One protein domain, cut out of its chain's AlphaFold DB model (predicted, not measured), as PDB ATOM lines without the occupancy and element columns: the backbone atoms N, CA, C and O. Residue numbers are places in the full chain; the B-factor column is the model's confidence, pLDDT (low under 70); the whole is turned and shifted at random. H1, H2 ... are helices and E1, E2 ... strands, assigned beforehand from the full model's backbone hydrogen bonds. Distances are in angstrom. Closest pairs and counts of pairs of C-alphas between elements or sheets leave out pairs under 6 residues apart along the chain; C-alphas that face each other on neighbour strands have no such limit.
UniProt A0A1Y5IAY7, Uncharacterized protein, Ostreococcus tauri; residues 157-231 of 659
ATOM      1  N   THR A 157     -26.171 -40.269 -48.569       64.69
ATOM      2  CA  THR A 157     -25.910 -38.900 -48.107       64.69
ATOM      3  C   THR A 157     -26.880 -38.484 -46.995       64.69
ATOM      4  O   THR A 157     -28.098 -38.585 -47.136       64.69
ATOM      5  N   SER A 158     -26.334 -38.031 -45.863       74.12
ATOM      6  CA  SER A 158     -27.086 -37.701 -44.646       74.12
ATOM      7  C   SER A 158     -26.787 -36.281 -44.172       74.12
ATOM      8  O   SER A 158     -25.782 -35.660 -44.515       74.12
ATOM      9  N   CYS A 159     -27.693 -35.747 -43.369       77.88
ATOM     10  CA  CYS A 159     -27.666 -34.380 -42.885       77.88
ATOM     11  C   CYS A 159     -27.120 -34.325 -41.463       77.88
ATOM     12  O   CYS A 159     -27.823 -33.940 -40.533       77.88
ATOM     13  N   ASP A 160     -25.871 -34.742 -41.283       82.62
ATOM     14  CA  ASP A 160     -25.214 -34.642 -39.984       82.62
ATOM     15  C   ASP A 160     -24.527 -33.275 -39.846       82.62
ATOM     16  O   ASP A 160     -23.325 -33.131 -40.064       82.62
ATOM     17  N   MET A 161     -25.320 -32.253 -39.507       79.69
ATOM     18  CA  MET A 161     -24.830 -30.880 -39.297       79.69
ATOM     19  C   MET A 161     -23.943 -30.746 -38.047       79.69
ATOM     20  O   MET A 161     -23.293 -29.722 -37.867       79.69
ATOM     21  N   ASN A 162     -23.902 -31.766 -37.178       80.50
ATOM     22  CA  ASN A 162     -22.980 -31.795 -36.041       80.50
ATOM     23  C   ASN A 162     -21.577 -32.250 -36.465       80.50
ATOM     24  O   ASN A 162     -20.599 -31.871 -35.826       80.50
ATOM     25  N   LYS A 163     -21.472 -33.048 -37.538       80.88
ATOM     26  CA  LYS A 163     -20.192 -33.428 -38.158       80.88
ATOM     27  C   LYS A 163     -19.734 -32.440 -39.226       80.88
ATOM     28  O   LYS A 163     -18.549 -32.130 -39.291       80.88
ATOM     29  N   CYS A 164     -20.657 -31.954 -40.050       84.50
ATOM     30  CA  CYS A 164     -20.366 -31.057 -41.164       84.50
ATOM     31  C   CYS A 164     -20.782 -29.631 -40.799       84.50
ATOM     32  O   CYS A 164     -21.942 -29.255 -40.954       84.50
ATOM     33  N   GLY A 165     -19.833 -28.878 -40.236       61.75
ATOM     34  CA  GLY A 165     -20.093 -27.603 -39.562       61.75
ATOM     35  C   GLY A 165     -20.078 -26.352 -40.447       61.75
ATOM     36  O   GLY A 165     -20.597 -25.319 -40.018       61.75
ATOM     37  N   ASP A 166     -19.525 -26.403 -41.667       63.38
ATOM     38  CA  ASP A 166     -19.350 -25.182 -42.469       63.38
ATOM     39  C   ASP A 166     -20.463 -24.932 -43.498       63.38
ATOM     40  O   ASP A 166     -21.348 -25.747 -43.771       63.38
ATOM     41  N   ASN A 167     -20.426 -23.727 -44.073       66.88
ATOM     42  CA  ASN A 167     -21.346 -23.274 -45.111       66.88
ATOM     43  C   ASN A 167     -21.366 -24.266 -46.287       66.88
ATOM     44  O   ASN A 167     -20.352 -24.477 -46.946       66.88
ATOM     45  N   PHE A 168     -22.551 -24.827 -46.546       83.44
ATOM     46  CA  PHE A 168     -22.844 -25.717 -47.673       83.44
ATOM     47  C   PHE A 168     -22.092 -27.050 -47.661       83.44
ATOM     48  O   PHE A 168     -21.571 -27.473 -48.689       83.44
ATOM     49  N   GLN A 169     -22.052 -27.727 -46.513       89.12
ATOM     50  CA  GLN A 169     -21.549 -29.096 -46.417       89.12
ATOM     51  C   GLN A 169     -22.660 -30.087 -46.048       89.12
ATOM     52  O   GLN A 169     -23.595 -29.760 -45.318       89.12
ATOM     53  N   MET A 170     -22.550 -31.315 -46.544       89.00
ATOM     54  CA  MET A 170     -23.412 -32.447 -46.197       89.00
ATOM     55  C   MET A 170     -22.559 -33.687 -45.933       89.00
ATOM     56  O   MET A 170     -21.475 -33.819 -46.501       89.00
ATOM     57  N   HIS A 171     -23.033 -34.594 -45.078       88.69
ATOM     58  CA  HIS A 171     -22.310 -35.832 -44.810       88.69
ATOM     59  C   HIS A 171     -22.473 -36.774 -46.003       88.69
ATOM     60  O   HIS A 171     -23.579 -37.207 -46.332       88.69
ATOM     61  N   ASP A 172     -21.354 -37.137 -46.614       86.56
ATOM     62  CA  ASP A 172     -21.269 -38.120 -47.681       86.56
ATOM     63  C   ASP A 172     -20.290 -39.218 -47.243       86.56
ATOM     64  O   ASP A 172     -19.085 -38.962 -47.166       86.56
ATOM     65  N   PRO A 173     -20.767 -40.445 -46.957       82.19
ATOM     66  CA  PRO A 173     -19.904 -41.570 -46.591       82.19
ATOM     67  C   PRO A 173     -18.788 -41.829 -47.610       82.19
ATOM     68  O   PRO A 173     -17.712 -42.294 -47.241       82.19
ATOM     69  N   SER A 174     -19.008 -41.464 -48.876       83.12
ATOM     70  CA  SER A 174     -18.017 -41.581 -49.949       83.12
ATOM     71  C   SER A 174     -16.800 -40.678 -49.714       83.12
ATOM     72  O   SER A 174     -15.707 -40.985 -50.175       83.12
ATOM     73  N   CYS A 175     -16.948 -39.588 -48.950       85.06
ATOM     74  CA  CYS A 175     -15.838 -38.702 -48.597       85.06
ATOM     75  C   CYS A 175     -14.879 -39.281 -47.553       85.06
ATOM     76  O   CYS A 175     -13.825 -38.691 -47.328       85.06
ATOM     77  N   ALA A 176     -15.179 -40.441 -46.958       76.06
ATOM     78  CA  ALA A 176     -14.203 -41.166 -46.144       76.06
ATOM     79  C   ALA A 176     -12.992 -41.646 -46.972       76.06
ATOM     80  O   ALA A 176     -11.916 -41.842 -46.418       76.06
ATOM     81  N   GLN A 177     -13.157 -41.799 -48.292       76.56
ATOM     82  CA  GLN A 177     -12.109 -42.216 -49.232       76.56
ATOM     83  C   GLN A 177     -11.515 -41.031 -50.022       76.56
ATOM     84  O   GLN A 177     -10.693 -41.231 -50.911       76.56
ATOM     85  N   GLY A 178     -11.917 -39.793 -49.701       74.00
ATOM     86  CA  GLY A 178     -11.581 -38.598 -50.480       74.00
ATOM     87  C   GLY A 178     -12.435 -38.433 -51.747       74.00
ATOM     88  O   GLY A 178     -13.251 -39.281 -52.096       74.00
ATOM     89  N   GLY A 179     -12.307 -37.285 -52.422       77.75
ATOM     90  CA  GLY A 179     -13.052 -36.981 -53.650       77.75
ATOM     91  C   GLY A 179     -13.285 -35.487 -53.882       77.75
ATOM     92  O   GLY A 179     -13.072 -34.662 -52.991       77.75
ATOM     93  N   LEU A 180     -13.739 -35.127 -55.090       73.75
ATOM     94  CA  LEU A 180     -14.027 -33.734 -55.445       73.75
ATOM     95  C   LEU A 180     -15.104 -33.158 -54.509       73.75
ATOM     96  O   LEU A 180     -16.191 -33.720 -54.365       73.75
ATOM     97  N   GLY A 181     -14.784 -32.034 -53.870       77.12
ATOM     98  CA  GLY A 181     -15.661 -31.375 -52.905       77.12
ATOM     99  C   GLY A 181     -15.632 -31.974 -51.497       77.12
ATOM    100  O   GLY A 181     -16.317 -31.441 -50.635       77.12
ATOM    101  N   CYS A 182     -14.870 -33.035 -51.218       88.38
ATOM    102  CA  CYS A 182     -14.743 -33.576 -49.862       88.38
ATOM    103  C   CYS A 182     -13.850 -32.697 -48.970       88.38
ATOM    104  O   CYS A 182     -12.846 -32.141 -49.414       88.38
ATOM    105  N   VAL A 183     -14.214 -32.577 -47.695       84.56
ATOM    106  CA  VAL A 183     -13.539 -31.728 -46.706       84.56
ATOM    107  C   VAL A 183     -12.595 -32.597 -45.883       84.56
ATOM    108  O   VAL A 183     -12.962 -33.136 -44.836       84.56
ATOM    109  N   GLY A 184     -11.374 -32.784 -46.386       80.44
ATOM    110  CA  GLY A 184     -10.410 -33.705 -45.780       80.44
ATOM    111  C   GLY A 184     -10.990 -35.119 -45.638       80.44
ATOM    112  O   GLY A 184     -11.664 -35.610 -46.539       80.44
ATOM    113  N   THR A 185     -10.768 -35.752 -44.484       75.88
ATOM    114  CA  THR A 185     -11.290 -37.089 -44.133       75.88
ATOM    115  C   THR A 185     -12.539 -37.040 -43.245       75.88
ATOM    116  O   THR A 185     -12.947 -38.050 -42.679       75.88
ATOM    117  N   SER A 186     -13.169 -35.868 -43.103       78.56
ATOM    118  CA  SER A 186     -14.292 -35.653 -42.173       78.56
ATOM    119  C   SER A 186     -15.576 -36.413 -42.540       78.56
ATOM    120  O   SER A 186     -16.514 -36.457 -41.745       78.56
ATOM    121  N   GLY A 187     -15.645 -36.990 -43.746       86.56
ATOM    122  CA  GLY A 187     -16.885 -37.528 -44.307       86.56
ATOM    123  C   GLY A 187     -17.856 -36.438 -44.777       86.56
ATOM    124  O   GLY A 187     -19.000 -36.741 -45.104       86.56
ATOM    125  N   CYS A 188     -17.427 -35.174 -44.822       90.38
ATOM    126  CA  CYS A 188     -18.234 -34.053 -45.296       90.38
ATOM    127  C   CYS A 188     -17.881 -33.677 -46.733       90.38
ATOM    128  O   CYS A 188     -16.716 -33.715 -47.128       90.38
ATOM    129  N   ARG A 189     -18.890 -33.272 -47.504       90.12
ATOM    130  CA  ARG A 189     -18.757 -32.787 -48.879       90.12
ATOM    131  C   ARG A 189     -19.399 -31.421 -49.042       90.12
ATOM    132  O   ARG A 189     -20.528 -31.230 -48.598       90.12
ATOM    133  N   PHE A 190     -18.727 -30.512 -49.738       91.25
ATOM    134  CA  PHE A 190     -19.317 -29.284 -50.244       91.25
ATOM    135  C   PHE A 190     -20.418 -29.579 -51.263       91.25
ATOM    136  O   PHE A 190     -20.286 -30.434 -52.139       91.25
ATOM    137  N   CYS A 191     -21.503 -28.833 -51.165       89.62
ATOM    138  CA  CYS A 191     -22.634 -28.907 -52.069       89.62
ATOM    139  C   CYS A 191     -23.019 -27.499 -52.540       89.62
ATOM    140  O   CYS A 191     -22.615 -26.497 -51.951       89.62
ATOM    141  N   ARG A 192     -23.786 -27.400 -53.627       89.88
ATOM    142  CA  ARG A 192     -24.278 -26.125 -54.169       89.88
ATOM    143  C   ARG A 192     -25.768 -25.941 -53.912       89.88
ATOM    144  O   ARG A 192     -26.531 -26.903 -53.944       89.88
ATOM    145  N   VAL A 193     -26.192 -24.695 -53.727       89.19
ATOM    146  CA  VAL A 193     -27.610 -24.304 -53.704       89.19
ATOM    147  C   VAL A 193     -27.900 -23.526 -54.980       89.19
ATOM    148  O   VAL A 193     -27.253 -22.516 -55.257       89.19
ATOM    149  N   ILE A 194     -28.854 -24.016 -55.769       87.69
ATOM    150  CA  ILE A 194     -29.228 -23.423 -57.058       87.69
ATOM    151  C   ILE A 194     -29.825 -22.029 -56.826       87.69
ATOM    152  O   ILE A 194     -30.709 -21.863 -55.983       87.69
ATOM    153  N   GLY A 195     -29.333 -21.035 -57.568       84.31
ATOM    154  CA  GLY A 195     -29.699 -19.620 -57.430       84.31
ATOM    155  C   GLY A 195     -28.951 -18.878 -56.316       84.31
ATOM    156  O   GLY A 195     -29.258 -17.720 -56.031       84.31
ATOM    157  N   ARG A 196     -27.989 -19.534 -55.652       77.56
ATOM    158  CA  ARG A 196     -27.109 -18.946 -54.625       77.56
ATOM    159  C   ARG A 196     -25.651 -19.363 -54.813       77.56
ATOM    160  O   ARG A 196     -24.880 -19.443 -53.862       77.56
ATOM    161  N   GLU A 197     -25.242 -19.576 -56.058       72.50
ATOM    162  CA  GLU A 197     -23.901 -20.044 -56.423       72.50
ATOM    163  C   GLU A 197     -22.796 -19.066 -56.000       72.50
ATOM    164  O   GLU A 197     -21.654 -19.472 -55.829       72.50
ATOM    165  N   LYS A 198     -23.133 -17.786 -55.788       66.06
ATOM    166  CA  LYS A 198     -22.209 -16.757 -55.284       66.06
ATOM    167  C   LYS A 198     -21.938 -16.856 -53.777       66.06
ATOM    168  O   LYS A 198     -20.982 -16.253 -53.303       66.06
ATOM    169  N   GLU A 199     -22.781 -17.569 -53.029       65.19
ATOM    170  CA  GLU A 199     -22.642 -17.753 -51.577       65.19
ATOM    171  C   GLU A 199     -21.847 -19.027 -51.233       65.19
ATOM    172  O   GLU A 199     -21.233 -19.105 -50.168       65.19
ATOM    173  N   ALA A 200     -21.817 -20.013 -52.137       58.22
ATOM    174  CA  ALA A 200     -21.063 -21.252 -51.981       58.22
ATOM    175  C   ALA A 200     -19.608 -21.064 -52.457       58.22
ATOM    176  O   ALA A 200     -19.341 -21.143 -53.644       58.22
ATOM    177  N   LEU A 201     -18.687 -20.818 -51.517       58.91
ATOM    178  CA  LEU A 201     -17.226 -20.698 -51.696       58.91
ATOM    179  C   LEU A 201     -16.720 -19.715 -52.772       58.91
ATOM    180  O   LEU A 201     -16.848 -19.896 -53.978       58.91
ATOM    181  N   THR A 202     -15.961 -18.716 -52.324       48.50
ATOM    182  CA  THR A 202     -15.141 -17.867 -53.192       48.50
ATOM    183  C   THR A 202     -13.924 -18.649 -53.707       48.50
ATOM    184  O   THR A 202     -12.900 -18.680 -53.028       48.50
ATOM    185  N   GLY A 203     -14.008 -19.274 -54.888       51.94
ATOM    186  CA  GLY A 203     -12.807 -19.667 -55.650       51.94
ATOM    187  C   GLY A 203     -12.781 -21.033 -56.348       51.94
ATOM    188  O   GLY A 203     -11.790 -21.307 -57.017       51.94
ATOM    189  N   THR A 204     -13.809 -21.877 -56.242       53.75
ATOM    190  CA  THR A 204     -13.877 -23.173 -56.956       53.75
ATOM    191  C   THR A 204     -15.043 -23.217 -57.944       53.75
ATOM    192  O   THR A 204     -16.039 -22.516 -57.768       53.75
ATOM    193  N   ASP A 205     -14.927 -24.027 -59.005       61.41
ATOM    194  CA  ASP A 205     -15.987 -24.238 -60.002       61.41
ATOM    195  C   ASP A 205     -17.218 -24.908 -59.363       61.41
ATOM    196  O   ASP A 205     -17.392 -26.129 -59.368       61.41
ATOM    197  N   THR A 206     -18.117 -24.088 -58.815       66.50
ATOM    198  CA  THR A 206     -19.344 -24.514 -58.123       66.50
ATOM    199  C   THR A 206     -20.313 -25.288 -59.013       66.50
ATOM    200  O   THR A 206     -21.215 -25.945 -58.501       66.50
ATOM    201  N   LYS A 207     -20.128 -25.263 -60.338       73.94
ATOM    202  CA  LYS A 207     -20.963 -25.982 -61.313       73.94
ATOM    203  C   LYS A 207     -20.851 -27.504 -61.194       73.94
ATOM    204  O   LYS A 207     -21.831 -28.187 -61.474       73.94
ATOM    205  N   ASN A 208     -19.704 -28.007 -60.735       77.62
ATOM    206  CA  ASN A 208     -19.429 -29.443 -60.625       77.62
ATOM    207  C   ASN A 208     -19.727 -30.021 -59.231       77.62
ATOM    208  O   ASN A 208     -19.545 -31.215 -59.008       77.62
ATOM    209  N   LEU A 209     -20.195 -29.198 -58.286       83.06
ATOM    210  CA  LEU A 209     -20.601 -29.671 -56.963       83.06
ATOM    211  C   LEU A 209     -22.023 -30.260 -56.995       83.06
ATOM    212  O   LEU A 209     -22.899 -29.745 -57.705       83.06
ATOM    213  N   PRO A 210     -22.294 -31.311 -56.199       87.25
ATOM    214  CA  PRO A 210     -23.642 -31.850 -56.059       87.25
ATOM    215  C   PRO A 210     -24.572 -30.811 -55.431       87.25
ATOM    216  O   PRO A 210     -24.147 -29.978 -54.630       87.25
ATOM    217  N   VAL A 211     -25.858 -30.849 -55.779       90.06
ATOM    218  CA  VAL A 211     -26.858 -29.963 -55.168       90.06
ATOM    219  C   VAL A 211     -27.090 -30.389 -53.716       90.06
ATOM    220  O   VAL A 211     -27.259 -31.575 -53.443       90.06
ATOM    221  N   CYS A 212     -27.100 -29.431 -52.789       91.25
ATOM    222  CA  CYS A 212     -27.322 -29.692 -51.368       91.25
ATOM    223  C   CYS A 212     -28.674 -30.368 -51.118       91.25
ATOM    224  O   CYS A 212     -29.654 -30.060 -51.793       91.25
ATOM    225  N   ASN A 213     -28.751 -31.240 -50.112       90.62
ATOM    226  CA  ASN A 213     -30.014 -31.839 -49.671       90.62
ATOM    227  C   ASN A 213     -30.893 -30.808 -48.920       90.62
ATOM    228  O   ASN A 213     -30.380 -29.820 -48.387       90.62
ATOM    229  N   SER A 214     -32.211 -31.027 -48.871       87.81
ATOM    230  CA  SER A 214     -33.210 -30.112 -48.296       87.81
ATOM    231  C   SER A 214     -32.877 -29.672 -46.867       87.81
ATOM    232  O   SER A 214     -33.018 -28.501 -46.534       87.81
ATOM    233  N   CYS A 215     -32.330 -30.568 -46.051       86.06
ATOM    234  CA  CYS A 215     -31.898 -30.299 -44.681       86.06
ATOM    235  C   CYS A 215     -30.841 -29.185 -44.547       86.06
ATOM    236  O   CYS A 215     -30.847 -28.447 -43.563       86.06
ATOM    237  N   VAL A 216     -29.941 -29.033 -45.529       88.50
ATOM    238  CA  VAL A 216     -28.933 -27.962 -45.545       88.50
ATOM    239  C   VAL A 216     -29.645 -26.634 -45.768       88.50
ATOM    240  O   VAL A 216     -29.351 -25.647 -45.097       88.50
ATOM    241  N   CYS A 217     -30.635 -26.620 -46.664       89.38
ATOM    242  CA  CYS A 217     -31.494 -25.463 -46.859       89.38
ATOM    243  C   CYS A 217     -32.345 -25.161 -45.619       89.38
ATOM    244  O   CYS A 217     -32.419 -24.002 -45.225       89.38
ATOM    245  N   GLU A 218     -32.916 -26.160 -44.947       86.06
ATOM    246  CA  GLU A 218     -33.699 -25.971 -43.716       86.06
ATOM    247  C   GLU A 218     -32.851 -25.392 -42.577       86.06
ATOM    248  O   GLU A 218     -33.234 -24.386 -41.975       86.06
ATOM    249  N   ALA A 219     -31.655 -25.942 -42.344       84.88
ATOM    250  CA  ALA A 219     -30.706 -25.429 -41.354       84.88
ATOM    251  C   ALA A 219     -30.298 -23.972 -41.641       84.88
ATOM    252  O   ALA A 219     -30.033 -23.193 -40.723       84.88
ATOM    253  N   ARG A 220     -30.285 -23.582 -42.921       85.25
ATOM    254  CA  ARG A 220     -29.936 -22.233 -43.388       85.25
ATOM    255  C   ARG A 220     -31.135 -21.324 -43.649       85.25
ATOM    256  O   ARG A 220     -30.940 -20.170 -44.022       85.25
ATOM    257  N   LYS A 221     -32.359 -21.800 -43.402       87.94
ATOM    258  CA  LYS A 221     -33.616 -21.077 -43.665       87.94
ATOM    259  C   LYS A 221     -33.780 -20.661 -45.135       87.94
ATOM    260  O   LYS A 221     -34.376 -19.627 -45.432       87.94
ATOM    261  N   PHE A 222     -33.259 -21.461 -46.060       87.12
ATOM    262  CA  PHE A 222     -33.522 -21.321 -47.486       87.12
ATOM    263  C   PHE A 222     -34.814 -22.055 -47.852       87.12
ATOM    264  O   PHE A 222     -35.027 -23.194 -47.450       87.12
ATOM    265  N   SER A 223     -35.670 -21.397 -48.630       84.38
ATOM    266  CA  SER A 223     -36.956 -21.942 -49.084       84.38
ATOM    267  C   SER A 223     -36.899 -22.610 -50.465       84.38
ATOM    268  O   SER A 223     -37.890 -23.191 -50.901       84.38
ATOM    269  N   SER A 224     -35.768 -22.515 -51.172       87.12
ATOM    270  CA  SER A 224     -35.574 -23.033 -52.534       87.12
ATOM    271  C   SER A 224     -34.093 -23.274 -52.834       87.12
ATOM    272  O   SER A 224     -33.234 -22.634 -52.225       87.12
ATOM    273  N   GLY A 225     -33.796 -24.123 -53.824       84.19
ATOM    274  CA  GLY A 225     -32.445 -24.298 -54.382       84.19
ATOM    275  C   GLY A 225     -31.689 -25.554 -53.928       84.19
ATOM    276  O   GLY A 225     -30.641 -25.859 -54.494       84.19
ATOM    277  N   CYS A 226     -32.218 -26.306 -52.960       90.00
ATOM    278  CA  CYS A 226     -31.730 -27.640 -52.599       90.00
ATOM    279  C   CYS A 226     -32.485 -28.749 -53.344       90.00
ATOM    280  O   CYS A 226     -33.609 -28.559 -53.815       90.00
ATOM    281  N   ALA A 227     -31.881 -29.934 -53.410       87.44
ATOM    282  CA  ALA A 227     -32.516 -31.153 -53.879       87.44
ATOM    283  C   ALA A 227     -33.783 -31.431 -53.053       87.44
ATOM    284  O   ALA A 227     -33.767 -31.353 -51.825       87.44
ATOM    285  N   GLY A 228     -34.894 -31.708 -53.740       79.19
ATOM    286  CA  GLY A 228     -36.201 -31.928 -53.111       79.19
ATOM    287  C   GLY A 228     -36.980 -30.658 -52.743       79.19
ATOM    288  O   GLY A 228     -38.118 -30.774 -52.300       79.19
ATOM    289  N   MET A 229     -36.428 -29.455 -52.955       81.62
ATOM    290  CA  MET A 229     -37.152 -28.187 -52.786       81.62
ATOM    291  C   MET A 229     -37.558 -27.582 -54.133       81.62
ATOM    292  O   MET A 229     -36.898 -27.797 -55.151       81.62
ATOM    293  N   ALA A 230     -38.633 -26.784 -54.136       72.44
ATOM    294  CA  ALA A 230     -39.061 -26.045 -55.320       72.44
ATOM    295  C   ALA A 230     -37.903 -25.179 -55.842       72.44
ATOM    296  O   ALA A 230     -37.322 -24.385 -55.099       72.44
ATOM    297  N   GLN A 231     -37.545 -25.338 -57.117       66.19
ATOM    298  CA  GLN A 231     -36.556 -24.474 -57.749       66.19
ATOM    299  C   GLN A 231     -37.226 -23.159 -58.132       66.19
ATOM    300  O   GLN A 231     -38.208 -23.147 -58.876       66.19
TER     301      GLN A 231
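What this domain is: This is residues 157 to 231 of the 659 residues of an uncharacterized protein of Ostreococcus tauri (UniProt A0A1Y5IAY7). The domain has little regular structure: it is mostly loops round a small ladder of two short strands, E1 and E2, with the short helices H1 and H2 toward opposite ends of its longest axis. Residues 191 to 213 loop out to one side between E2 and H2. The 75 printed residues run E1, H1, E2, H2, a mixed class with 17 residues in named elements. The whole is compact, with a radius of gyration of the C-alphas of 11.3 A and spans of 32 by 25 by 17 A.

Where its parts are: E1, residues 169 to 171, begins at C-alpha (-21.549, -29.096, -46.417) and is 7.0 A long. H1, residues 173 to 177, measures 8.3 A. E2, residues 188 to 190, measures 7.0 A. H2, residues 214 to 219, measures 8.7 A and ends at C-alpha (-30.706, -25.429, -41.354).

How they stand to each other: E1 and E2 are antiparallel neighbours at 144 degrees; N 170 and O 189 are within hydrogen-bond range at 2.9 A. The closest C-alphas of H1 and E2, Cys 175 and Cys 188, are 6.2 A apart. Those of E1 and H2, Met 170 and Val 216, are 7.1 A apart. H1 and H2 are apart. In H2 every O i to N i+4 pair is within hydrogen-bond range; in H1 0 of 1 is, beside 2 of 2 O i to N i+3 pairs.

The domain as a whole: The two farthest C-alphas, Gln 177 and Ser 223, are 32.1 A apart. The printed part has no cut, and the link from E2 to H2 is long, 23 residues. Residues 157, 165 to 167, 198 to 206 and 231 have pLDDT under 70.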